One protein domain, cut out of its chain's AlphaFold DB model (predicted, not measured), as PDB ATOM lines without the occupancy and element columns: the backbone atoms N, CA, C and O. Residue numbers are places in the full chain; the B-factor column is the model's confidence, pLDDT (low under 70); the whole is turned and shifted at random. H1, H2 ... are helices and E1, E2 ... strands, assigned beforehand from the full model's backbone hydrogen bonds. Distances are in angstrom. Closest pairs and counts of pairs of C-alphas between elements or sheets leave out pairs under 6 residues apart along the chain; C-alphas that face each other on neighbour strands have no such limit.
ATOM      1  N   SER A   8      21.245  22.974  24.280       90.00
ATOM      2  CA  SER A   8      22.291  21.952  24.292       90.00
ATOM      3  C   SER A   8      23.651  22.510  23.857       90.00
ATOM      4  O   SER A   8      23.754  23.452  23.071       90.00
ATOM      5  N   GLU A   9      24.733  21.875  24.312       92.38
ATOM      6  CA  GLU A   9      26.098  22.246  23.909       92.38
ATOM      7  C   GLU A   9      26.297  22.163  22.385       92.38
ATOM      8  O   GLU A   9      27.005  22.980  21.792       92.38
ATOM      9  N   VAL A  10      25.632  21.206  21.728       92.75
ATOM     10  CA  VAL A  10      25.700  21.015  20.273       92.75
ATOM     11  C   VAL A  10      25.068  22.195  19.534       92.75
ATOM     12  O   VAL A  10      25.679  22.720  18.600       92.75
ATOM     13  N   GLU A  11      23.892  22.657  19.966       90.69
ATOM     14  CA  GLU A  11      23.214  23.825  19.384       90.69
ATOM     15  C   GLU A  11      24.072  25.087  19.525       90.69
ATOM     16  O   GLU A  11      24.249  25.830  18.555       90.69
ATOM     17  N   VAL A  12      24.708  25.282  20.687       92.62
ATOM     18  CA  VAL A  12      25.644  26.397  20.903       92.62
ATOM     19  C   VAL A  12      26.804  26.345  19.907       92.62
ATOM     20  O   VAL A  12      27.097  27.343  19.244       92.62
ATOM     21  N   VAL A  13      27.446  25.185  19.738       95.06
ATOM     22  CA  VAL A  13      28.575  25.035  18.803       95.06
ATOM     23  C   VAL A  13      28.146  25.283  17.351       95.06
ATOM     24  O   VAL A  13      28.866  25.952  16.601       95.06
ATOM     25  N   ILE A  14      26.978  24.784  16.937       94.69
ATOM     26  CA  ILE A  14      26.423  25.020  15.595       94.69
ATOM     27  C   ILE A  14      26.140  26.512  15.384       94.69
ATOM     28  O   ILE A  14      26.500  27.062  14.333       94.69
ATOM     29  N   ALA A  15      25.549  27.185  16.373       94.44
ATOM     30  CA  ALA A  15      25.262  28.613  16.319       94.44
ATOM     31  C   ALA A  15      26.553  29.438  16.204       94.44
ATOM     32  O   ALA A  15      26.662  30.278  15.310       94.44
ATOM     33  N   MET A  16      27.575  29.130  17.012       95.44
ATOM     34  CA  MET A  16      28.890  29.785  16.947       95.44
ATOM     35  C   MET A  16      29.564  29.615  15.580       95.44
ATOM     36  O   MET A  16      30.042  30.589  14.993       95.44
ATOM     37  N   ARG A  17      29.587  28.391  15.034       95.62
ATOM     38  CA  ARG A  17      30.176  28.111  13.711       95.62
ATOM     39  C   ARG A  17      29.444  28.849  12.600       95.62
ATOM     40  O   ARG A  17      30.079  29.461  11.742       95.62
ATOM     41  N   SER A  18      28.117  28.830  12.639       94.75
ATOM     42  CA  SER A  18      27.295  29.488  11.628       94.75
ATOM     43  C   SER A  18      27.424  31.008  11.691       94.75
ATOM     44  O   SER A  18      27.545  31.661  10.657       94.75
ATOM     45  N   ALA A  19      27.473  31.578  12.896       97.06
ATOM     46  CA  ALA A  19      27.748  32.994  13.088       97.06
ATOM     47  C   ALA A  19      29.131  33.361  12.535       97.06
ATOM     48  O   ALA A  19      29.295  34.389  11.872       97.06
ATOM     49  N   ARG A  20      30.152  32.523  12.759       97.31
ATOM     50  CA  ARG A  20      31.499  32.774  12.231       97.31
ATOM     51  C   ARG A  20      31.563  32.693  10.703       97.31
ATOM     52  O   ARG A  20      32.308  33.458  10.081       97.31
ATOM     53  N   LEU A  21      30.776  31.807  10.097       96.12
ATOM     54  CA  LEU A  21      30.602  31.759   8.649       96.12
ATOM     55  C   LEU A  21      29.927  33.040   8.137       96.12
ATOM     56  O   LEU A  21      30.471  33.676   7.242       96.12
ATOM     57  N   ALA A  22      28.852  33.496   8.789       96.62
ATOM     58  CA  ALA A  22      28.170  34.744   8.434       96.62
ATOM     59  C   ALA A  22      29.108  35.967   8.476       96.62
ATOM     60  O   ALA A  22      29.072  36.804   7.574       96.62
ATOM     61  N   PHE A  23      30.003  36.044   9.470       98.25
ATOM     62  CA  PHE A  23      31.058  37.064   9.493       98.25
ATOM     63  C   PHE A  23      31.970  36.966   8.261       98.25
ATOM     64  O   PHE A  23      32.256  37.967   7.604       98.25
ATOM     65  N   SER A  24      32.437  35.751   7.958       97.06
ATOM     66  CA  SER A  24      33.376  35.488   6.862       97.06
ATOM     67  C   SER A  24      32.765  35.808   5.497       97.06
ATOM     68  O   SER A  24      33.440  36.374   4.639       97.06
ATOM     69  N   ASP A  25      31.489  35.497   5.302       96.38
ATOM     70  CA  ASP A  25      30.775  35.803   4.067       96.38
ATOM     71  C   ASP A  25      30.514  37.307   3.953       96.38
ATOM     72  O   ASP A  25      30.802  37.910   2.917       96.38
ATOM     73  N   GLY A  26      30.078  37.946   5.046       97.44
ATOM     74  CA  GLY A  26      29.839  39.387   5.097       97.44
ATOM     75  C   GLY A  26      31.096  40.211   4.807       97.44
ATOM     76  O   GLY A  26      31.053  41.137   3.995       97.44
ATOM     77  N   ILE A  27      32.238  39.855   5.408       97.75
ATOM     78  CA  ILE A  27      33.493  40.592   5.197       97.75
ATOM     79  C   ILE A  27      34.008  40.440   3.762       97.75
ATOM     80  O   ILE A  27      34.529  41.395   3.186       97.75
ATOM     81  N   LEU A  28      33.839  39.261   3.151       96.88
ATOM     82  CA  LEU A  28      34.250  39.017   1.768       96.88
ATOM     83  C   LEU A  28      33.335  39.719   0.763       96.88
ATOM     84  O   LEU A  28      33.842  40.293  -0.201       96.88
ATOM     85  N   ALA A  29      32.022  39.712   1.002       95.94
ATOM     86  CA  ALA A  29      31.055  40.433   0.179       95.94
ATOM     87  C   ALA A  29      31.324  41.948   0.196       95.94
ATOM     88  O   ALA A  29      31.257  42.610  -0.841       95.94
ATOM     89  N   ALA A  30      31.697  42.490   1.356       96.75
ATOM     90  CA  ALA A  30      31.992  43.908   1.512       96.75
ATOM     91  C   ALA A  30      33.329  44.335   0.865       96.75
ATOM     92  O   ALA A  30      33.416  45.428   0.312       96.75
ATOM     93  N   ALA A  31      34.357  43.479   0.895       93.88
ATOM     94  CA  ALA A  31      35.715  43.804   0.442       93.88
ATOM     95  C   ALA A  31      35.899  43.934  -1.086       93.88
ATOM     96  O   ALA A  31      36.933  44.436  -1.525       93.88
ATOM     97  N   ARG A  32      34.953  43.443  -1.906       85.81
ATOM     98  CA  ARG A  32      34.997  43.499  -3.389       85.81
ATOM     99  C   ARG A  32      36.375  43.143  -3.988       85.81
ATOM    100  O   ARG A  32      36.863  43.817  -4.892       85.81
ATOM    101  N   THR A  33      37.026  42.104  -3.459       90.94
ATOM    102  CA  THR A  33      38.372  41.683  -3.877       90.94
ATOM    103  C   THR A  33      38.411  40.209  -4.266       90.94
ATOM    104  O   THR A  33      37.934  39.348  -3.528       90.94
ATOM    105  N   GLU A  34      39.053  39.912  -5.397       91.50
ATOM    106  CA  GLU A  34      39.298  38.535  -5.859       91.50
ATOM    107  C   GLU A  34      40.678  38.001  -5.458       91.50
ATOM    108  O   GLU A  34      40.999  36.825  -5.638       91.50
ATOM    109  N   ARG A  35      41.515  38.850  -4.857       94.81
ATOM    110  CA  ARG A  35      42.870  38.489  -4.449       94.81
ATOM    111  C   ARG A  35      42.855  37.428  -3.349       94.81
ATOM    112  O   ARG A  35      42.462  37.694  -2.212       94.81
ATOM    113  N   ARG A  36      43.319  36.215  -3.667       93.62
ATOM    114  CA  ARG A  36      43.292  35.055  -2.755       93.62
ATOM    115  C   ARG A  36      44.009  35.315  -1.426       93.62
ATOM    116  O   ARG A  36      43.530  34.883  -0.377       93.62
ATOM    117  N   ASP A  37      45.134  36.025  -1.455       93.94
ATOM    118  CA  ASP A  37      45.890  36.420  -0.265       93.94
ATOM    119  C   ASP A  37      45.076  37.348   0.649       93.94
ATOM    120  O   ASP A  37      45.036  37.129   1.864       93.94
ATOM    121  N   PHE A  38      44.354  38.312   0.070       95.38
ATOM    122  CA  PHE A  38      43.468  39.213   0.811       95.38
ATOM    123  C   PHE A  38      42.267  38.463   1.378       95.38
ATOM    124  O   PHE A  38      42.006  38.563   2.574       95.38
ATOM    125  N   ARG A  39      41.590  37.631   0.575       96.25
ATOM    126  CA  ARG A  39      40.439  36.831   1.035       96.25
ATOM    127  C   ARG A  39      40.809  35.908   2.199       96.25
ATOM    128  O   ARG A  39      40.032  35.753   3.137       96.25
ATOM    129  N   ARG A  40      42.012  35.318   2.190       95.88
ATOM    130  CA  ARG A  40      42.521  34.536   3.329       95.88
ATOM    131  C   ARG A  40      42.717  35.409   4.568       95.88
ATOM    132  O   ARG A  40      42.342  34.994   5.658       95.88
ATOM    133  N   ARG A  41      43.291  36.606   4.413       96.50
ATOM    134  CA  ARG A  41      43.526  37.530   5.533       96.50
ATOM    135  C   ARG A  41      42.226  38.067   6.130       96.50
ATOM    136  O   ARG A  41      42.123  38.137   7.350       96.50
ATOM    137  N   LEU A  42      41.240  38.394   5.299       97.56
ATOM    138  CA  LEU A  42      39.938  38.917   5.728       97.56
ATOM    139  C   LEU A  42      39.177  37.953   6.646       97.56
ATOM    140  O   LEU A  42      38.448  38.396   7.522       97.56
ATOM    141  N   LYS A  43      39.404  36.643   6.504       96.62
ATOM    142  CA  LYS A  43      38.806  35.603   7.359       96.62
ATOM    143  C   LYS A  43      39.565  35.335   8.667       96.62
ATOM    144  O   LYS A  43      39.146  34.490   9.456       96.62
ATOM    145  N   SER A  44      40.706  35.992   8.880       97.50
ATOM    146  CA  SER A  44      41.543  35.757  10.061       97.50
ATOM    147  C   SER A  44      40.925  36.332  11.335       97.50
ATOM    148  O   SER A  44      40.200  37.327  11.292       97.50
ATOM    149  N   ASP A  45      41.294  35.762  12.484       96.94
ATOM    150  CA  ASP A  45      40.876  36.269  13.798       96.94
ATOM    151  C   ASP A  45      41.292  37.717  14.029       96.94
ATOM    152  O   ASP A  45      40.550  38.487  14.621       96.94
ATOM    153  N   SER A  46      42.432  38.125  13.477       97.69
ATOM    154  CA  SER A  46      42.900  39.507  13.556       97.69
ATOM    155  C   SER A  46      41.900  40.500  12.948       97.69
ATOM    156  O   SER A  46      41.662  41.554  13.534       97.69
ATOM    157  N   VAL A  47      41.282  40.167  11.806       98.44
ATOM    158  CA  VAL A  47      40.247  41.011  11.182       98.44
ATOM    159  C   VAL A  47      38.942  40.952  11.970       98.44
ATOM    160  O   VAL A  47      38.308  41.988  12.158       98.44
ATOM    161  N   PHE A  48      38.579  39.775  12.484       98.50
ATOM    162  CA  PHE A  48      37.424  39.621  13.368       98.50
ATOM    163  C   PHE A  48      37.527  40.513  14.612       98.50
ATOM    164  O   PHE A  48      36.608  41.272  14.895       98.50
ATOM    165  N   GLN A  49      38.676  40.506  15.289       98.38
ATOM    166  CA  GLN A  49      38.951  41.322  16.477       98.38
ATOM    167  C   GLN A  49      38.981  42.829  16.169       98.38
ATOM    168  O   GLN A  49      38.565  43.639  16.990       98.38
ATOM    169  N   ILE A  50      39.454  43.236  14.984       98.62
ATOM    170  CA  ILE A  50      39.382  44.646  14.564       98.62
ATOM    171  C   ILE A  50      37.919  45.063  14.356       98.62
ATOM    172  O   ILE A  50      37.520  46.139  14.796       98.62
ATOM    173  N   ALA A  51      37.112  44.223  13.703       98.56
ATOM    174  CA  ALA A  51      35.692  44.503  13.502       98.56
ATOM    175  C   ALA A  51      34.923  44.547  14.834       98.56
ATOM    176  O   ALA A  51      34.121  45.456  15.047       98.56
ATOM    177  N   GLU A  52      35.232  43.624  15.747       98.56
ATOM    178  CA  GLU A  52      34.737  43.611  17.126       98.56
ATOM    179  C   GLU A  52      35.065  44.914  17.852       98.56
ATOM    180  O   GLU A  52      34.180  45.534  18.434       98.56
ATOM    181  N   PHE A  53      36.318  45.370  17.777       98.31
ATOM    182  CA  PHE A  53      36.750  46.608  18.414       98.31
ATOM    183  C   PHE A  53      35.916  47.810  17.960       98.31
ATOM    184  O   PHE A  53      35.384  48.539  18.799       98.31
ATOM    185  N   PHE A  54      35.744  48.001  16.648       98.25
ATOM    186  CA  PHE A  54      34.924  49.101  16.133       98.25
ATOM    187  C   PHE A  54      33.446  48.949  16.520       98.25
ATOM    188  O   PHE A  54      32.793  49.934  16.873       98.25
ATOM    189  N   PHE A  55      32.918  47.720  16.513       98.38
ATOM    190  CA  PHE A  55      31.553  47.446  16.955       98.38
ATOM    191  C   PHE A  55      31.352  47.810  18.433       98.38
ATOM    192  O   PHE A  55      30.400  48.520  18.765       98.38
ATOM    193  N   LEU A  56      32.261  47.388  19.313       97.38
ATOM    194  CA  LEU A  56      32.217  47.690  20.743       97.38
ATOM    195  C   LEU A  56      32.374  49.188  21.006       97.38
ATOM    196  O   LEU A  56      31.609  49.745  21.789       97.38
ATOM    197  N   LEU A  57      33.285  49.866  20.303       96.75
ATOM    198  CA  LEU A  57      33.449  51.319  20.386       96.75
ATOM    199  C   LEU A  57      32.123  52.046  20.088       96.75
ATOM    200  O   LEU A  57      31.713  52.948  20.826       96.75
ATOM    201  N   LYS A  58      31.418  51.603  19.035       96.31
ATOM    202  CA  LYS A  58      30.097  52.116  18.652       96.31
ATOM    203  C   LYS A  58      29.033  51.815  19.712       96.31
ATOM    204  O   LYS A  58      28.268  52.718  20.055       96.31
ATOM    205  N   CYS A  59      28.986  50.589  20.235       96.88
ATOM    206  CA  CYS A  59      28.017  50.156  21.249       96.88
ATOM    207  C   CYS A  59      28.209  50.860  22.602       96.88
ATOM    208  O   CYS A  59      27.227  51.244  23.228       96.88
ATOM    209  N   HIS A  60      29.453  51.119  23.012       96.44
ATOM    210  CA  HIS A  60      29.768  51.901  24.214       96.44
ATOM    211  C   HIS A  60      29.572  53.413  24.030       96.44
ATOM    212  O   HIS A  60      29.740  54.180  24.978       96.44
ATOM    213  N   GLY A  61      29.224  53.872  22.823       95.50
ATOM    214  CA  GLY A  61      28.960  55.284  22.563       95.50
ATOM    215  C   GLY A  61      30.191  56.178  22.729       95.50
ATOM    216  O   GLY A  61      30.041  57.361  23.048       95.50
ATOM    217  N   ILE A  62      31.397  55.643  22.509       96.56
ATOM    218  CA  ILE A  62      32.641  56.417  22.550       96.56
ATOM    219  C   ILE A  62      32.695  57.286  21.287       96.56
ATOM    220  O   ILE A  62      33.020  56.822  20.197       96.56
ATOM    221  N   ARG A  63      32.302  58.555  21.430       94.75
ATOM    222  CA  ARG A  63      32.129  59.518  20.325       94.75
ATOM    223  C   ARG A  63      32.900  60.818  20.522       94.75
ATOM    224  O   ARG A  63      32.947  61.645  19.619       94.75
ATOM    225  N   THR A  64      33.472  61.025  21.705       96.06
ATOM    226  CA  THR A  64      34.146  62.270  22.076       96.06
ATOM    227  C   THR A  64      35.596  62.031  22.475       96.06
ATOM    228  O   THR A  64      35.949  60.979  23.009       96.06
ATOM    229  N   ALA A  65      36.418  63.064  22.296       96.31
ATOM    230  CA  ALA A  65      37.794  63.134  22.783       96.31
ATOM    231  C   ALA A  65      37.937  62.730  24.262       96.31
ATOM    232  O   ALA A  65      38.827  61.970  24.626       96.31
ATOM    233  N   ARG A  66      37.029  63.203  25.123       97.44
ATOM    234  CA  ARG A  66      37.057  62.867  26.553       97.44
ATOM    235  C   ARG A  66      36.839  61.372  26.790       97.44
ATOM    236  O   ARG A  66      37.536  60.781  27.603       97.44
ATOM    237  N   GLN A  67      35.890  60.767  26.075       98.06
ATOM    238  CA  GLN A  67      35.588  59.342  26.218       98.06
ATOM    239  C   GLN A  67      36.729  58.458  25.710       98.06
ATOM    240  O   GLN A  67      37.029  57.458  26.350       98.06
ATOM    241  N   VAL A  68      37.381  58.813  24.594       98.25
ATOM    242  CA  VAL A  68      38.510  58.010  24.091       98.25
ATOM    243  C   VAL A  68      39.735  58.120  25.004       98.25
ATOM    244  O   VAL A  68      40.436  57.130  25.193       98.25
ATOM    245  N   ALA A  69      39.962  59.288  25.619       98.50
ATOM    246  CA  ALA A  69      41.014  59.459  26.621       98.50
ATOM    247  C   ALA A  69      40.769  58.556  27.832       98.50
ATOM    248  O   ALA A  69      41.672  57.858  28.280       98.50
ATOM    249  N   GLU A  70      39.530  58.532  28.325       98.25
ATOM    250  CA  GLU A  70      39.154  57.674  29.446       98.25
ATOM    251  C   GLU A  70      39.290  56.191  29.104       98.25
ATOM    252  O   GLU A  70      39.850  55.413  29.872       98.25
ATOM    253  N   PHE A  71      38.867  55.807  27.902       98.25
ATOM    254  CA  PHE A  71      39.039  54.450  27.412       98.25
ATOM    255  C   PHE A  71      40.520  54.033  27.338       98.25
ATOM    256  O   PHE A  71      40.858  52.913  27.717       98.25
ATOM    257  N   ALA A  72      41.421  54.934  26.929       98.56
ATOM    258  CA  ALA A  72      42.864  54.684  26.934       98.56
ATOM    259  C   ALA A  72      43.441  54.514  28.352       98.56
ATOM    260  O   ALA A  72      44.295  53.653  28.564       98.56
ATOM    261  N   ARG A  73      42.951  55.274  29.341       98.56
ATOM    262  CA  ARG A  73      43.369  55.112  30.745       98.56
ATOM    263  C   ARG A  73      42.903  53.784  31.331       98.56
ATOM    264  O   ARG A  73      43.722  53.049  31.873       98.56
ATOM    265  N   LEU A  74      41.636  53.421  31.128       98.19
ATOM    266  CA  LEU A  74      41.103  52.119  31.546       98.19
ATOM    267  C   LEU A  74      41.853  50.953  30.885       98.19
ATOM    268  O   LEU A  74      42.109  49.926  31.519       98.19
ATOM    269  N   HIS A  75      42.248  51.117  29.620       98.25
ATOM    270  CA  HIS A  75      43.120  50.174  28.930       98.25
ATOM    271  C   HIS A  75      44.487  50.056  29.624       98.25
ATOM    272  O   HIS A  75      44.896  48.944  29.954       98.25
ATOM    273  N   ASN A  76      45.158  51.171  29.928       98.62
ATOM    274  CA  ASN A  76      46.430  51.156  30.659       98.62
ATOM    275  C   ASN A  76      46.308  50.489  32.036       98.62
ATOM    276  O   ASN A  76      47.162  49.686  32.403       98.62
ATOM    277  N   GLU A  77      45.242  50.762  32.790       98.19
ATOM    278  CA  GLU A  77      44.980  50.111  34.079       98.19
ATOM    279  C   GLU A  77      44.785  48.596  33.934       98.19
ATOM    280  O   GLU A  77      45.224  47.801  34.773       98.19
ATOM    281  N   HIS A  78      44.119  48.159  32.862       97.25
ATOM    282  CA  HIS A  78      44.002  46.743  32.541       97.25
ATOM    283  C   HIS A  78      45.372  46.120  32.241       97.25
ATOM    284  O   HIS A  78      45.702  45.080  32.819       97.25
ATOM    285  N   LEU A  79      46.194  46.773  31.414       97.88
ATOM    286  CA  LEU A  79      47.534  46.291  31.081       97.88
ATOM    287  C   LEU A  79      48.460  46.268  32.301       97.88
ATOM    288  O   LEU A  79      49.147  45.275  32.511       97.88
ATOM    289  N   ALA A  80      48.421  47.283  33.165       97.62
ATOM    290  CA  ALA A  80      49.200  47.319  34.401       97.62
ATOM    291  C   ALA A  80      48.885  46.117  35.310       97.62
ATOM    292  O   ALA A  80      49.790  45.465  35.836       97.62
ATOM    293  N   ARG A  81      47.599  45.750  35.430       96.50
ATOM    294  CA  ARG A  81      47.169  44.552  36.173       96.50
ATOM    295  C   ARG A  81      47.616  43.243  35.523       96.50
ATOM    296  O   ARG A  81      47.780  42.258  36.242       96.50
ATOM    297  N   ALA A  82      47.762  43.205  34.200       95.31
ATOM    298  CA  ALA A  82      48.329  42.058  33.499       95.31
ATOM    299  C   ALA A  82      49.847  41.979  33.727       95.31
ATOM    300  O   ALA A  82      50.342  40.932  34.115       95.31
ATOM    301  N   ILE A  83      50.569  43.096  33.596       96.00
ATOM    302  CA  ILE A  83      52.022  43.186  33.818       96.00
ATOM    303  C   ILE A  83      52.416  42.741  35.231       96.00
ATOM    304  O   ILE A  83      53.441  42.085  35.406       96.00
ATOM    305  N   ALA A  84      51.602  43.076  36.233       96.56
ATOM    306  CA  ALA A  84      51.833  42.685  37.621       96.56
ATOM    307  C   ALA A  84      51.630  41.179  37.894       96.56
ATOM    308  O   ALA A  84      51.939  40.718  38.989       96.56
ATOM    309  N   SER A  85      51.106  40.405  36.936       95.50
ATOM    310  CA  SER A  85      50.772  38.987  37.109       95.50
ATOM    311  C   SER A  85      51.340  38.141  35.961       95.50
ATOM    312  O   SER A  85      50.766  38.115  34.871       95.50
ATOM    313  N   PRO A  86      52.439  37.397  36.197       93.56
ATOM    314  CA  PRO A  86      53.021  36.506  35.193       93.56
ATOM    315  C   PRO A  86      52.019  35.492  34.622       93.56
ATOM    316  O   PRO A  86      51.979  35.297  33.413       93.56
ATOM    317  N   GLU A  87      51.143  34.936  35.464       96.12
ATOM    318  CA  GLU A  87      50.077  34.014  35.041       96.12
ATOM    319  C   GLU A  87      49.104  34.672  34.046       96.12
ATOM    320  O   GLU A  87      48.712  34.069  33.048       96.12
ATOM    321  N   LYS A  88      48.728  35.941  34.266       95.06
ATOM    322  CA  LYS A  88      47.877  36.664  33.307       95.06
ATOM    323  C   LYS A  88      48.587  36.885  31.977       95.06
ATOM    324  O   LYS A  88      47.940  36.779  30.941       95.06
ATOM    325  N   LEU A  89      49.885  37.192  31.992       94.88
ATOM    326  CA  LEU A  89      50.674  37.340  30.765       94.88
ATOM    327  C   LEU A  89      50.761  36.022  29.987       94.88
ATOM    328  O   LEU A  89      50.581  36.028  28.770       94.88
ATOM    329  N   GLU A  90      50.955  34.904  30.687       95.38
ATOM    330  CA  GLU A  90      50.954  33.562  30.099       95.38
ATOM    331  C   GLU A  90      49.594  33.223  29.472       95.38
ATOM    332  O   GLU A  90      49.533  32.827  28.312       95.38
ATOM    333  N   ARG A  91      48.484  33.488  30.176       94.25
ATOM    334  CA  ARG A  91      47.122  33.279  29.644       94.25
ATOM    335  C   ARG A  91      46.798  34.136  28.422       94.25
ATOM    336  O   ARG A  91      45.960  33.747  27.613       94.25
ATOM    337  N   LEU A  92      47.414  35.309  28.313       93.31
ATOM    338  CA  LEU A  92      47.288  36.189  27.150       93.31
ATOM    339  C   LEU A  92      48.240  35.801  26.010       93.31
ATOM    340  O   LEU A  92      48.131  36.373  24.924       93.31
ATOM    341  N   ASP A  93      49.169  34.870  26.247       95.25
ATOM    342  CA  ASP A  93      50.276  34.542  25.347       95.25
ATOM    343  C   ASP A  93      51.056  35.806  24.935       95.25
ATOM    344  O   ASP A  93      51.268  36.111  23.756       95.25
ATOM    345  N   ARG A  94      51.405  36.643  25.921       95.88
ATOM    346  CA  ARG A  94      52.135  37.899  25.696       95.88
ATOM    347  C   ARG A  94      53.330  38.030  26.611       95.88
ATOM    348  O   ARG A  94      53.293  37.688  27.787       95.88
ATOM    349  N   THR A  95      54.386  38.633  26.079       95.75
ATOM    350  CA  THR A  95      55.527  39.030  26.898       95.75
ATOM    351  C   THR A  95      55.233  40.344  27.612       95.75
ATOM    352  O   THR A  95      54.507  41.205  27.108       95.75
ATOM    353  N   ARG A  96      55.872  40.552  28.769       96.31
ATOM    354  CA  ARG A  96      55.792  41.825  29.497       96.31
ATOM    355  C   ARG A  96      56.147  43.018  28.607       96.31
ATOM    356  O   ARG A  96      55.441  44.012  28.638       96.31
ATOM    357  N   SER A  97      57.195  42.901  27.789       95.75
ATOM    358  CA  SER A  97      57.640  43.979  26.892       95.75
ATOM    359  C   SER A  97      56.592  44.342  25.833       95.75
ATOM    360  O   SER A  97      56.421  45.521  25.530       95.75
ATOM    361  N   GLN A  98      55.859  43.361  25.297       95.62
ATOM    362  CA  GLN A  98      54.776  43.626  24.344       95.62
ATOM    363  C   GLN A  98      53.626  44.397  24.995       95.62
ATOM    364  O   GLN A  98      53.095  45.322  24.386       95.62
ATOM    365  N   VAL A  99      53.251  44.012  26.217       96.69
ATOM    366  CA  VAL A  99      52.165  44.658  26.963       96.69
ATOM    367  C   VAL A  99      52.578  46.053  27.429       96.69
ATOM    368  O   VAL A  99      51.829  47.003  27.242       96.69
ATOM    369  N   ASP A 100      53.792  46.204  27.951       96.06
ATOM    370  CA  ASP A 100      54.328  47.493  28.394       96.06
ATOM    371  C   ASP A 100      54.425  48.497  27.234       96.06
ATOM    372  O   ASP A 100      53.955  49.628  27.333       96.06
ATOM    373  N   GLY A 101      54.909  48.050  26.069       95.94
ATOM    374  CA  GLY A 101      54.955  48.866  24.852       95.94
ATOM    375  C   GLY A 101      53.582  49.225  24.266       95.94
ATOM    376  O   GLY A 101      53.504  50.056  23.354       95.94
ATOM    377  N   ALA A 102      52.505  48.608  24.761       97.75
ATOM    378  CA  ALA A 102      51.141  48.919  24.363       97.75
ATOM    379  C   ALA A 102      50.445  49.941  25.268       97.75
ATOM    380  O   ALA A 102      49.438  50.509  24.850       97.75
ATOM    381  N   CYS A 103      51.000  50.246  26.441       98.00
ATOM    382  CA  CYS A 103      50.503  51.329  27.277       98.00
ATOM    383  C   CYS A 103      50.612  52.678  26.543       98.00
ATOM    384  O   CYS A 103      51.602  52.986  25.870       98.00
ATOM    385  N   PHE A 104      49.589  53.515  26.684       98.31
ATOM    386  CA  PHE A 104      49.637  54.900  26.233       98.31
ATOM    387  C   PHE A 104      50.358  55.753  27.282       98.31
ATOM    388  O   PHE A 104      49.962  55.770  28.442       98.31
ATOM    389  N   SER A 105      51.390  56.498  26.888       97.88
ATOM    390  CA  SER A 105      51.896  57.600  27.716       97.88
ATOM    391  C   SER A 105      50.915  58.777  27.696       97.88
ATOM    392  O   SER A 105      50.065  58.840  26.810       97.88
ATOM    393  N   GLU A 106      51.068  59.753  28.596       97.69
ATOM    394  CA  GLU A 106      50.246  60.979  28.580       97.69
ATOM    395  C   GLU A 106      50.289  61.686  27.214       97.69
ATOM    396  O   GLU A 106      49.252  61.934  26.605       97.69
ATOM    397  N   VAL A 107      51.488  61.866  26.646       96.94
ATOM    398  CA  VAL A 107      51.670  62.415  25.285       96.94
ATOM    399  C   VAL A 107      50.995  61.535  24.221       96.94
ATOM    400  O   VAL A 107      50.454  62.025  23.229       96.94
ATOM    401  N   GLY A 108      51.003  60.213  24.412       97.00
ATOM    402  CA  GLY A 108      50.295  59.273  23.547       97.00
ATOM    403  C   GLY A 108      48.774  59.447  23.605       97.00
ATOM    404  O   GLY A 108      48.125  59.409  22.561       97.00
ATOM    405  N   ILE A 109      48.215  59.681  24.796       98.44
ATOM    406  CA  ILE A 109      46.787  59.967  24.990       98.44
ATOM    407  C   ILE A 109      46.422  61.307  24.349       98.44
ATOM    408  O   ILE A 109      45.412  61.384  23.656       98.44
ATOM    409  N   GLU A 110      47.241  62.348  24.511       97.50
ATOM    410  CA  GLU A 110      47.017  63.647  23.862       97.50
ATOM    411  C   GLU A 110      46.960  63.514  22.335       97.50
ATOM    412  O   GLU A 110      46.037  64.022  21.692       97.50
ATOM    413  N   LYS A 111      47.899  62.758  21.753       95.50
ATOM    414  CA  LYS A 111      47.913  62.462  20.316       95.50
ATOM    415  C   LYS A 111      46.665  61.691  19.875       95.50
ATOM    416  O   LYS A 111      46.050  62.046  18.869       95.50
ATOM    417  N   LEU A 112      46.290  60.649  20.618       96.94
ATOM    418  CA  LEU A 112      45.081  59.863  20.369       96.94
ATOM    419  C   LEU A 112      43.837  60.758  20.388       96.94
ATOM    420  O   LEU A 112      43.012  60.697  19.480       96.94
ATOM    421  N   VAL A 113      43.719  61.620  21.399       97.56
ATOM    422  CA  VAL A 113      42.623  62.581  21.537       97.56
ATOM    423  C   VAL A 113      42.549  63.505  20.329       97.56
ATOM    424  O   VAL A 113      41.464  63.707  19.785       97.56
ATOM    425  N   GLU A 114      43.683  64.039  19.886       95.06
ATOM    426  CA  GLU A 114      43.730  64.940  18.738       95.06
ATOM    427  C   GLU A 114      43.332  64.237  17.432       95.06
ATOM    428  O   GLU A 114      42.533  64.762  16.654       95.06
ATOM    429  N   ASN A 115      43.795  63.002  17.219       94.19
ATOM    430  CA  ASN A 115      43.347  62.170  16.099       94.19
ATOM    431  C   ASN A 115      41.832  61.915  16.152       94.19
ATOM    432  O   ASN A 115      41.145  61.994  15.129       94.19
ATOM    433  N   PHE A 116      41.298  61.664  17.346       95.88
ATOM    434  CA  PHE A 116      39.903  61.293  17.549       95.88
ATOM    435  C   PHE A 116      38.927  62.476  17.472       95.88
ATOM    436  O   PHE A 116      37.749  62.274  17.190       95.88
ATOM    437  N   ARG A 117      39.388  63.722  17.670       95.00
ATOM    438  CA  ARG A 117      38.573  64.945  17.475       95.00
ATOM    439  C   ARG A 117      38.130  65.161  16.030       95.00
ATOM    440  O   ARG A 117      37.226  65.961  15.777       95.00
ATOM    441  N   ARG A 118      38.783  64.491  15.085       91.44
ATOM    442  CA  ARG A 118      38.481  64.604  13.660       91.44
ATOM    443  C   ARG A 118      37.062  64.125  13.361       91.44
ATOM    444  O   ARG A 118      36.443  63.396  14.133       91.44
ATOM    445  N   LYS A 119      36.539  64.565  12.219       90.50
ATOM    446  CA  LYS A 119      35.239  64.138  11.700       90.50
ATOM    447  C   LYS A 119      35.468  63.401  10.378       90.50
ATOM    448  O   LYS A 119      35.841  64.066   9.412       90.50
ATOM    449  N   PRO A 120      35.263  62.075  10.323       91.56
ATOM    450  CA  PRO A 120      34.870  61.179  11.423       91.56
ATOM    451  C   PRO A 120      36.001  60.915  12.446       91.56
ATOM    452  O   PRO A 120      37.179  61.120  12.120       91.56
ATOM    453  N   PRO A 121      35.669  60.450  13.674       94.06
ATOM    454  CA  PRO A 121      36.667  60.067  14.670       94.06
ATOM    455  C   PRO A 121      37.626  59.027  14.102       94.06
ATOM    456  O   PRO A 121      37.199  58.046  13.492       94.06
ATOM    457  N   SER A 122      38.921  59.268  14.270       95.62
ATOM    458  CA  SER A 122      39.963  58.485  13.614       95.62
ATOM    459  C   SER A 122      41.041  58.048  14.601       95.62
ATOM    460  O   SER A 122      41.305  58.720  15.595       95.62
ATOM    461  N   PHE A 123      41.699  56.940  14.282       96.62
ATOM    462  CA  PHE A 123      42.838  56.390  15.012       96.62
ATOM    463  C   PHE A 123      44.040  56.313  14.086       96.62
ATOM    464  O   PHE A 123      43.879  56.047  12.896       96.62
ATOM    465  N   ASP A 124      45.255  56.481  14.595       95.56
ATOM    466  CA  ASP A 124      46.405  56.028  13.824       95.56
ATOM    467  C   ASP A 124      46.580  54.499  13.938       95.56
ATOM    468  O   ASP A 124      45.919  53.802  14.714       95.56
ATOM    469  N   GLN A 125      47.463  53.941  13.110       95.88
ATOM    470  CA  GLN A 125      47.721  52.501  13.112       95.88
ATOM    471  C   GLN A 125      48.265  52.002  14.463       95.88
ATOM    472  O   GLN A 125      47.976  50.873  14.859       95.88
ATOM    473  N   SER A 126      49.082  52.804  15.144       96.00
ATOM    474  CA  SER A 126      49.680  52.447  16.431       96.00
ATOM    475  C   SER A 126      48.635  52.447  17.541       96.00
ATOM    476  O   SER A 126      48.660  51.538  18.363       96.00
ATOM    477  N   ASP A 127      47.695  53.392  17.533       97.31
ATOM    478  CA  ASP A 127      46.577  53.460  18.481       97.31
ATOM    479  C   ASP A 127      45.767  52.154  18.468       97.31
ATOM    480  O   ASP A 127      45.583  51.518  19.504       97.31
ATOM    481  N   LEU A 128      45.368  51.688  17.277       97.88
ATOM    482  CA  LEU A 128      44.646  50.418  17.123       97.88
ATOM    483  C   LEU A 128      45.491  49.209  17.550       97.88
ATOM    484  O   LEU A 128      44.971  48.298  18.189       97.88
ATOM    485  N   CYS A 129      46.793  49.195  17.236       97.94
ATOM    486  CA  CYS A 129      47.680  48.109  17.671       97.94
ATOM    487  C   CYS A 129      47.772  48.021  19.201       97.94
ATOM    488  O   CYS A 129      47.792  46.914  19.733       97.94
ATOM    489  N   ARG A 130      47.820  49.168  19.893       98.44
ATOM    490  CA  ARG A 130      47.857  49.236  21.360       98.44
ATOM    491  C   ARG A 130      46.585  48.663  21.967       98.44
ATOM    492  O   ARG A 130      46.656  47.697  22.721       98.44
ATOM    493  N   PHE A 131      45.423  49.165  21.540       98.44
ATOM    494  CA  PHE A 131      44.132  48.688  22.042       98.44
ATOM    495  C   PHE A 131      43.916  47.182  21.843       98.44
ATOM    496  O   PHE A 131      43.265  46.549  22.670       98.44
ATOM    497  N   LEU A 132      44.476  46.610  20.775       98.12
ATOM    498  CA  LEU A 132      44.305  45.205  20.403       98.12
ATOM    499  C   LEU A 132      45.433  44.277  20.886       98.12
ATOM    500  O   LEU A 132      45.443  43.100  20.512       98.12
ATOM    501  N   VAL A 133      46.385  44.760  21.698       97.88
ATOM    502  CA  VAL A 133      47.574  43.980  22.100       97.88
ATOM    503  C   VAL A 133      47.220  42.667  22.801       97.88
ATOM    504  O   VAL A 133      47.885  41.646  22.605       97.88
ATOM    505  N   THR A 134      46.146  42.667  23.590       96.31
ATOM    506  CA  THR A 134      45.695  41.495  24.348       96.31
ATOM    507  C   THR A 134      45.069  40.429  23.452       96.31
ATOM    508  O   THR A 134      45.065  39.259  23.805       96.31
ATOM    509  N   GLN A 135      44.590  40.807  22.268       96.00
ATOM    510  CA  GLN A 135      43.910  39.919  21.326       96.00
ATOM    511  C   GLN A 135      44.838  39.470  20.189       96.00
ATOM    512  O   GLN A 135      44.710  38.357  19.681       96.00
ATOM    513  N   GLN A 136      45.806  40.308  19.798       96.56
ATOM    514  CA  GLN A 136      46.720  40.035  18.685       96.56
ATOM    515  C   GLN A 136      48.058  40.770  18.810       96.56
ATOM    516  O   GLN A 136      48.192  41.766  19.513       96.56
ATOM    517  N   SER A 137      49.067  40.296  18.076       95.81
ATOM    518  CA  SER A 137      50.345  41.000  17.965       95.81
ATOM    519  C   SER A 137      50.226  42.263  17.107       95.81
ATOM    520  O   SER A 137      49.414  42.335  16.179       95.81
ATOM    521  N   PHE A 138      51.110  43.236  17.350       96.62
ATOM    522  CA  PHE A 138      51.173  44.471  16.559       96.62
ATOM    523  C   PHE A 138      51.371  44.174  15.073       96.62
ATOM    524  O   PHE A 138      50.712  44.766  14.227       96.62
ATOM    525  N   GLU A 139      52.245  43.227  14.736       96.81
ATOM    526  CA  GLU A 139      52.512  42.876  13.344       96.81
ATOM    527  C   GLU A 139      51.281  42.284  12.648       96.81
ATOM    528  O   GLU A 139      50.991  42.613  11.494       96.81
ATOM    529  N   SER A 140      50.510  41.453  13.357       96.81
ATOM    530  CA  SER A 140      49.252  40.944  12.815       96.81
ATOM    531  C   SER A 140      48.232  42.072  12.632       96.81
ATOM    532  O   SER A 140      47.635  42.196  11.559       96.81
ATOM    533  N   CYS A 141      48.106  42.961  13.618       98.00
ATOM    534  CA  CYS A 141      47.216  44.112  13.525       98.00
ATOM    535  C   CYS A 141      47.568  44.992  12.313       98.00
ATOM    536  O   CYS A 141      46.723  45.217  11.446       98.00
ATOM    537  N   ARG A 142      48.840  45.383  12.147       97.44
ATOM    538  CA  ARG A 142      49.309  46.208  11.015       97.44
ATOM    539  C   ARG A 142      49.005  45.584   9.657       97.44
ATOM    540  O   ARG A 142      48.498  46.266   8.764       97.44
ATOM    541  N   LYS A 143      49.287  44.288   9.495       97.44
ATOM    542  CA  LYS A 143      49.002  43.548   8.256       97.44
ATOM    543  C   LYS A 143      47.506  43.520   7.945       97.44
ATOM    544  O   LYS A 143      47.124  43.688   6.789       97.44
ATOM    545  N   SER A 144      46.659  43.339   8.956       98.12
ATOM    546  CA  SER A 144      45.203  43.327   8.783       98.12
ATOM    547  C   SER A 144      44.650  44.717   8.485       98.12
ATOM    548  O   SER A 144      43.887  44.856   7.536       98.12
ATOM    549  N   LEU A 145      45.107  45.760   9.184       97.88
ATOM    550  CA  LEU A 145      44.751  47.154   8.894       97.88
ATOM    551  C   LEU A 145      45.168  47.571   7.480       97.88
ATOM    552  O   LEU A 145      44.440  48.291   6.804       97.88
ATOM    553  N   LYS A 146      46.329  47.109   6.998       96.38
ATOM    554  CA  LYS A 146      46.727  47.293   5.596       96.38
ATOM    555  C   LYS A 146      45.717  46.658   4.640       96.38
ATOM    556  O   LYS A 146      45.212  47.364   3.780       96.38
ATOM    557  N   VAL A 147      45.391  45.375   4.814       97.44
ATOM    558  CA  VAL A 147      44.426  44.704   3.929       97.44
ATOM    559  C   VAL A 147      43.065  45.394   3.974       97.44
ATOM    560  O   VAL A 147      42.514  45.669   2.917       97.44
ATOM    561  N   LEU A 148      42.557  45.733   5.163       97.94
ATOM    562  CA  LEU A 148      41.273  46.420   5.335       97.94
ATOM    563  C   LEU A 148      41.218  47.776   4.616       97.94
ATOM    564  O   LEU A 148      40.199  48.086   4.003       97.94
ATOM    565  N   ARG A 149      42.313  48.547   4.628       96.25
ATOM    566  CA  ARG A 149      42.440  49.769   3.816       96.25
ATOM    567  C   ARG A 149      42.437  49.476   2.322       96.25
ATOM    568  O   ARG A 149      41.693  50.100   1.574       96.25
ATOM    569  N   ASP A 150      43.258  48.519   1.891       95.75
ATOM    570  CA  ASP A 150      43.427  48.194   0.472       95.75
ATOM    571  C   ASP A 150      42.104  47.710  -0.160       95.75
ATOM    572  O   ASP A 150      41.885  47.899  -1.356       95.75
ATOM    573  N   VAL A 151      41.202  47.129   0.644       96.31
ATOM    574  CA  VAL A 151      39.853  46.703   0.228       96.31
ATOM    575  C   VAL A 151      38.731  47.682   0.601       96.31
ATOM    576  O   VAL A 151      37.560  47.333   0.486       96.31
ATOM    577  N   ARG A 152      39.066  48.902   1.046       95.38
ATOM    578  CA  ARG A 152      38.111  49.977   1.395       95.38
ATOM    579  C   ARG A 152      37.087  49.609   2.477       95.38
ATOM    580  O   ARG A 152      35.958  50.088   2.472       95.38
ATOM    581  N   LEU A 153      37.484  48.753   3.414       96.94
ATOM    582  CA  LEU A 153      36.732  48.500   4.647       96.94
ATOM    583  C   LEU A 153      37.163  49.427   5.789       96.94
ATOM    584  O   LEU A 153      36.453  49.545   6.783       96.94
ATOM    585  N   LEU A 154      38.317  50.078   5.638       97.19
ATOM    586  CA  LEU A 154      38.756  51.219   6.429       97.19
ATOM    587  C   LEU A 154      39.166  52.338   5.480       97.19
ATOM    588  O   LEU A 154      39.884  52.089   4.509       97.19
ATOM    589  N   ASP A 155      38.773  53.557   5.812       95.56
ATOM    590  CA  ASP A 155      39.188  54.741   5.079       95.56
ATOM    591  C   ASP A 155      40.478  55.299   5.683       95.56
ATOM    592  O   ASP A 155      40.665  55.339   6.902       95.56
ATOM    593  N   GLU A 156      41.396  55.720   4.813       94.38
ATOM    594  CA  GLU A 156      42.670  56.328   5.192       94.38
ATOM    595  C   GLU A 156      42.689  57.791   4.759       94.38
ATOM    596  O   GLU A 156      42.478  58.111   3.591       94.38
ATOM    597  N   THR A 157      43.015  58.686   5.687       92.19
ATOM    598  CA  THR A 157      43.341  60.079   5.367       92.19
ATOM    599  C   THR A 157      44.790  60.359   5.744       92.19
ATOM    600  O   THR A 157      45.275  59.929   6.793       92.19
ATOM    601  N   ARG A 158      45.508  61.076   4.876       86.94
ATOM    602  CA  ARG A 158      46.858  61.560   5.177       86.94
ATOM    603  C   ARG A 158      46.759  62.909   5.871       86.94
ATOM    604  O   ARG A 158      46.058  63.795   5.390       86.94
ATOM    605  N   ILE A 159      47.465  63.059   6.983       84.69
ATOM    606  CA  ILE A 159      47.556  64.323   7.718       84.69
ATOM    607  C   ILE A 159      48.936  64.955   7.527       84.69
ATOM    608  O   ILE A 159      49.846  64.331   6.968       84.69
ATOM    609  N   ALA A 160      49.085  66.206   7.975       73.81
ATOM    610  CA  ALA A 160      50.374  66.892   7.997       73.81
ATOM    611  C   ALA A 160      51.452  65.990   8.629       73.81
ATOM    612  O   ALA A 160      51.160  65.193   9.524       73.81
ATOM    613  N   TYR A 161      52.685  66.090   8.129       71.50
ATOM    614  CA  TYR A 161      53.818  65.243   8.539       71.50
ATOM    615  C   TYR A 161      53.707  63.757   8.142       71.50
ATOM    616  O   TYR A 161      54.405  62.909   8.692       71.50
ATOM    617  N   GLY A 162      52.845  63.415   7.176       73.12
ATOM    618  CA  GLY A 162      52.819  62.087   6.545       73.12
ATOM    619  C   GLY A 162      52.190  60.974   7.387       73.12
ATOM    620  O   GLY A 162      52.184  59.814   6.970       73.12
ATOM    621  N   SER A 163      51.627  61.309   8.550       80.06
ATOM    622  CA  SER A 163      50.893  60.347   9.371       80.06
ATOM    623  C   SER A 163      49.591  59.926   8.678       80.06
ATOM    624  O   SER A 163      48.944  60.709   7.979       80.06
ATOM    625  N   LYS A 164      49.219  58.657   8.853       90.25
ATOM    626  CA  LYS A 164      48.005  58.053   8.295       90.25
ATOM    627  C   LYS A 164      47.016  57.822   9.426       90.25
ATOM    628  O   LYS A 164      47.338  57.106  10.373       90.25
ATOM    629  N   ILE A 165      45.835  58.411   9.301       94.56
ATOM    630  CA  ILE A 165      44.716  58.180  10.212       94.56
ATOM    631  C   ILE A 165      43.681  57.292   9.528       94.56
ATOM    632  O   ILE A 165      43.486  57.366   8.314       94.56
ATOM    633  N   LEU A 166      43.055  56.443  10.326       96.31
ATOM    634  CA  LEU A 166      42.130  55.400   9.924       96.31
ATOM    635  C   LEU A 166      40.789  55.651  10.593       96.31
ATOM    636  O   LEU A 166      40.736  55.903  11.797       96.31
ATOM    637  N   HIS A 167      39.712  55.510   9.837       95.88
ATOM    638  CA  HIS A 167      38.371  55.446  10.399       95.88
ATOM    639  C   HIS A 167      37.571  54.328   9.739       95.88
ATOM    640  O   HIS A 167      37.812  53.964   8.586       95.88
ATOM    641  N   SER A 168      36.624  53.772  10.492       95.88
ATOM    642  CA  SER A 168      35.645  52.854   9.924       95.88
ATOM    643  C   SER A 168      34.478  53.652   9.335       95.88
ATOM    644  O   SER A 168      33.918  54.493  10.044       95.88
ATOM    645  N   PRO A 169      34.054  53.381   8.088       95.75
ATOM    646  CA  PRO A 169      32.822  53.937   7.530       95.75
ATOM    647  C   PRO A 169      31.553  53.269   8.102       95.75
ATOM    648  O   PRO A 169      30.442  53.605   7.701       95.75
ATOM    649  N   GLY A 170      31.692  52.308   9.024       96.88
ATOM    650  CA  GLY A 170      30.585  51.565   9.634       96.88
ATOM    651  C   GLY A 170      30.402  50.145   9.090       96.88
ATOM    652  O   GLY A 170      29.620  49.371   9.646       96.88
ATOM    653  N   THR A 171      31.104  49.787   8.010       97.50
ATOM    654  CA  THR A 171      30.966  48.482   7.348       97.50
ATOM    655  C   THR A 171      31.440  47.333   8.234       97.50
ATOM    656  O   THR A 171      30.773  46.303   8.303       97.50
ATOM    657  N   LEU A 172      32.560  47.500   8.946       97.88
ATOM    658  CA  LEU A 172      33.081  46.469   9.852       97.88
ATOM    659  C   LEU A 172      32.109  46.187  10.997       97.88
ATOM    660  O   LEU A 172      31.826  45.034  11.313       97.88
ATOM    661  N   GLU A 173      31.548  47.248  11.568       98.31
ATOM    662  CA  GLU A 173      30.556  47.191  12.630       98.31
ATOM    663  C   GLU A 173      29.272  46.519  12.150       98.31
ATOM    664  O   GLU A 173      28.659  45.771  12.906       98.31
ATOM    665  N   GLN A 174      28.861  46.770  10.904       98.31
ATOM    666  CA  GLN A 174      27.693  46.122  10.318       98.31
ATOM    667  C   GLN A 174      27.927  44.625  10.091       98.31
ATOM    668  O   GLN A 174      27.062  43.821  10.425       98.31
ATOM    669  N   VAL A 175      29.095  44.234   9.576       98.06
ATOM    670  CA  VAL A 175      29.448  42.816   9.397       98.06
ATOM    671  C   VAL A 175      29.516  42.097  10.746       98.06
ATOM    672  O   VAL A 175      28.990  40.993  10.886       98.06
ATOM    673  N   TYR A 176      30.113  42.727  11.761       98.44
ATOM    674  CA  TYR A 176      30.161  42.160  13.108       98.44
ATOM    675  C   TYR A 176      28.770  42.106  13.764       98.44
ATOM    676  O   TYR A 176      28.440  41.135  14.437       98.44
ATOM    677  N   ARG A 177      27.897  43.088  13.512       98.00
ATOM    678  CA  ARG A 177      26.493  43.029  13.942       98.00
ATOM    679  C   ARG A 177      25.774  41.820  13.352       98.00
ATOM    680  O   ARG A 177      25.188  41.061  14.110       98.00
ATOM    681  N   SER A 178      25.893  41.588  12.044       97.00
ATOM    682  CA  SER A 178      25.290  40.417  11.395       97.00
ATOM    683  C   SER A 178      25.803  39.092  11.972       97.00
ATOM    684  O   SER A 178      25.056  38.119  12.032       97.00
ATOM    685  N   HIS A 179      27.061  39.043  12.422       97.25
ATOM    686  CA  HIS A 179      27.604  37.897  13.152       97.25
ATOM    687  C   HIS A 179      26.863  37.653  14.475       97.25
ATOM    688  O   HIS A 179      26.423  36.531  14.726       97.25
ATOM    689  N   ILE A 180      26.678  38.697  15.289       96.88
ATOM    690  CA  ILE A 180      25.930  38.607  16.551       96.88
ATOM    691  C   ILE A 180      24.460  38.256  16.293       96.88
ATOM    692  O   ILE A 180      23.929  37.354  16.936       96.88
ATOM    693  N   ASP A 181      23.823  38.890  15.309       95.12
ATOM    694  CA  ASP A 181      22.428  38.618  14.956       95.12
ATOM    695  C   ASP A 181      22.249  37.164  14.493       95.12
ATOM    696  O   ASP A 181      21.278  36.512  14.875       95.12
ATOM    697  N   ALA A 182      23.198  36.611  13.729       94.25
ATOM    698  CA  ALA A 182      23.185  35.209  13.309       94.25
ATOM    699  C   ALA A 182      23.369  34.233  14.483       94.25
ATOM    700  O   ALA A 182      22.766  33.155  14.476       94.25
ATOM    701  N   LEU A 183      24.182  34.601  15.480       94.50
ATOM    702  CA  LEU A 183      24.352  33.834  16.714       94.50
ATOM    703  C   LEU A 183      23.053  33.838  17.530       94.50
ATOM    704  O   LEU A 183      22.515  32.777  17.837       94.50
ATOM    705  N   CYS A 184      22.516  35.025  17.823       92.00
ATOM    706  CA  CYS A 184      21.302  35.191  18.616       92.00
ATOM    707  C   CYS A 184      20.078  34.579  17.935       92.00
ATOM    708  O   CYS A 184      19.307  33.892  18.594       92.00
ATOM    709  N   SER A 185      19.902  34.784  16.628       89.62
ATOM    710  CA  SER A 185      18.741  34.256  15.902       89.62
ATOM    711  C   SER A 185      18.681  32.738  15.979       89.62
ATOM    712  O   SER A 185      17.608  32.200  16.206       89.62
ATOM    713  N   ARG A 186      19.815  32.036  15.856       85.62
ATOM    714  CA  ARG A 186      19.831  30.573  15.998       85.62
ATOM    715  C   ARG A 186      19.489  30.132  17.415       85.62
ATOM    716  O   ARG A 186      18.568  29.348  17.590       85.62
ATOM    717  N   LEU A 187      20.151  30.716  18.413       86.69
ATOM    718  CA  LEU A 187      19.900  30.380  19.818       86.69
ATOM    719  C   LEU A 187      18.451  30.673  20.253       86.69
ATOM    720  O   LEU A 187      17.928  29.996  21.131       86.69
ATOM    721  N   LEU A 188      17.797  31.672  19.649       79.12
ATOM    722  CA  LEU A 188      16.411  32.045  19.948       79.12
ATOM    723  C   LEU A 188      15.363  31.302  19.100       79.12
ATOM    724  O   LEU A 188      14.236  31.144  19.563       79.12
ATOM    725  N   LEU A 189      15.685  30.881  17.870       65.81
ATOM    726  CA  LEU A 189      14.774  30.113  17.006       65.81
ATOM    727  C   LEU A 189      14.616  28.675  17.499       65.81
ATOM    728  O   LEU A 189      13.493  28.171  17.538       65.81
ATOM    729  N   ASP A 190      15.704  28.049  17.944       58.09
ATOM    730  CA  ASP A 190      15.659  26.684  18.481       58.09
ATOM    731  C   ASP A 190      14.866  26.633  19.798       58.09
ATOM    732  O   ASP A 190      14.130  25.682  20.046       58.09
ATOM    733  N   ALA A 191      14.888  27.722  20.575       58.97
ATOM    734  CA  ALA A 191      14.055  27.871  21.767       58.97
ATOM    735  C   ALA A 191      12.545  27.988  21.470       58.97
ATOM    736  O   ALA A 191      11.752  27.753  22.370       58.97
ATOM    737  N   ARG A 192      12.137  28.370  20.247       57.72
ATOM    738  CA  ARG A 192      10.719  28.573  19.870       57.72
ATOM    739  C   ARG A 192      10.126  27.424  19.062       57.72
ATOM    740  O   ARG A 192       8.946  27.134  19.202       57.72
ATOM    741  N   ASN A 193      10.916  26.779  18.205       56.16
ATOM    742  CA  ASN A 193      10.426  25.682  17.364       56.16
ATOM    743  C   ASN A 193      10.196  24.378  18.149       56.16
ATOM    744  O   ASN A 193       9.490  23.508  17.659       56.16
TER     745      ASN A 193
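AT A GLANCE: This is residues 8 to 193 of the 197 residues of an uncharacterized protein of Boseongicola sp. SB0667_bin_21 (UniProt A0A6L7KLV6). Two long helices, H1 and H10, lie side by side and run opposite ways at one end of the longest axis, and a cluster of mostly crossed helices fills the other end. H3 lies in the middle, crosswise to H9 and H10; H4 is on the far side, with H5 and H6 near one of its ends and H7 near the other, while the small hairpin E1 and E2 lies near H7, H8 and H9. The printed part has 186 residues with ten named helices and two named strands, in the order H1 to H9, E1, E2, H10; the two-stranded sheet is antiparallel and the class is mostly helix. The whole is compact, with a radius of gyration of the C-alphas of 17.6 A and spans of 55 by 40 by 32 A.

IN THESE COORDINATES: Find C-alpha 155 at (39.188, 54.741, 5.079), where E1, residues 155 to 158, begins; E2 is residues 164 to 167. H8 is residues 125 to 131, and H9, residues 138 to 150, is 18.2 A long. H3, residues 45 to 59, measures 20.3 A. H4, residues 65 to 83, measures 26.9 A; H5 is residues 86 to 91, H6 is 96 to 100 and H7, 106 to 116, is 15.1 A long. Look for C-alpha 9 at (26.098, 22.246, 23.909): from there H1 runs 33.3 A to residue 31, and H2 is residues 36 to 42. H10 runs 32.3 A from residue 171 to C-alpha 193 at (10.426, 25.682, 17.364).

HOW THE PARTS SIT: Begin at the hairpin E1 and E2, antiparallel at 151 degrees: N 155 and O 167 are 3.0 A apart, and N 167 and O 155 3.1 A, within hydrogen-bond range. Residues 123 to 124 pair antiparallel with residues 165 to 166 of E2. The closest C-alphas of H9 and E1 are Arg 149 and Asp 155, 6.1 A apart. H9, which like H4 is a hub touching three helices, touches H8 (Cys 129 and Phe 138 closest, 5.2 A), H2 with residues 144 to 148 alone (Phe 38 and Val 147, 6.4 A), and H3 with residues 140 to 145 alone (Val 47 and Ser 144, 6.0 A), about perpendicular at 77 degrees. H3 touches H10 about perpendicular at 87 degrees, closest at the C-alphas of Phe 55 and Glu 173, 4.4 A. H10 touches H1 at a shallow tilt of 30 degrees, opposite ways, closest at the C-alphas of Ala 19 and His 179, 4.9 A. H4 touches H7 at a steep tilt of 44 degrees, opposite ways, closest at the C-alphas of Ala 65 and Val 113, 5.0 A. It touches H6 at Ile 83 and Arg 96, 5.9 A between C-alphas, and H5 only just, only at the corner, with 3 pairs of C-alphas within 8 A, the closest Ala 82 and Lys 88 at 5.4 A. H4 and H9 are apart. Every O i to N i+4 pair is within hydrogen-bond range in H1 to H9, and 17 of 19 in H10.

THE WHOLE: The two C-alphas farthest apart are those of Tyr 161 and Asn 193, at 59.4 A. The printed part has no cut and no long link. Its mean pLDDT is 94.4, and residues 189 to 193 are under 70.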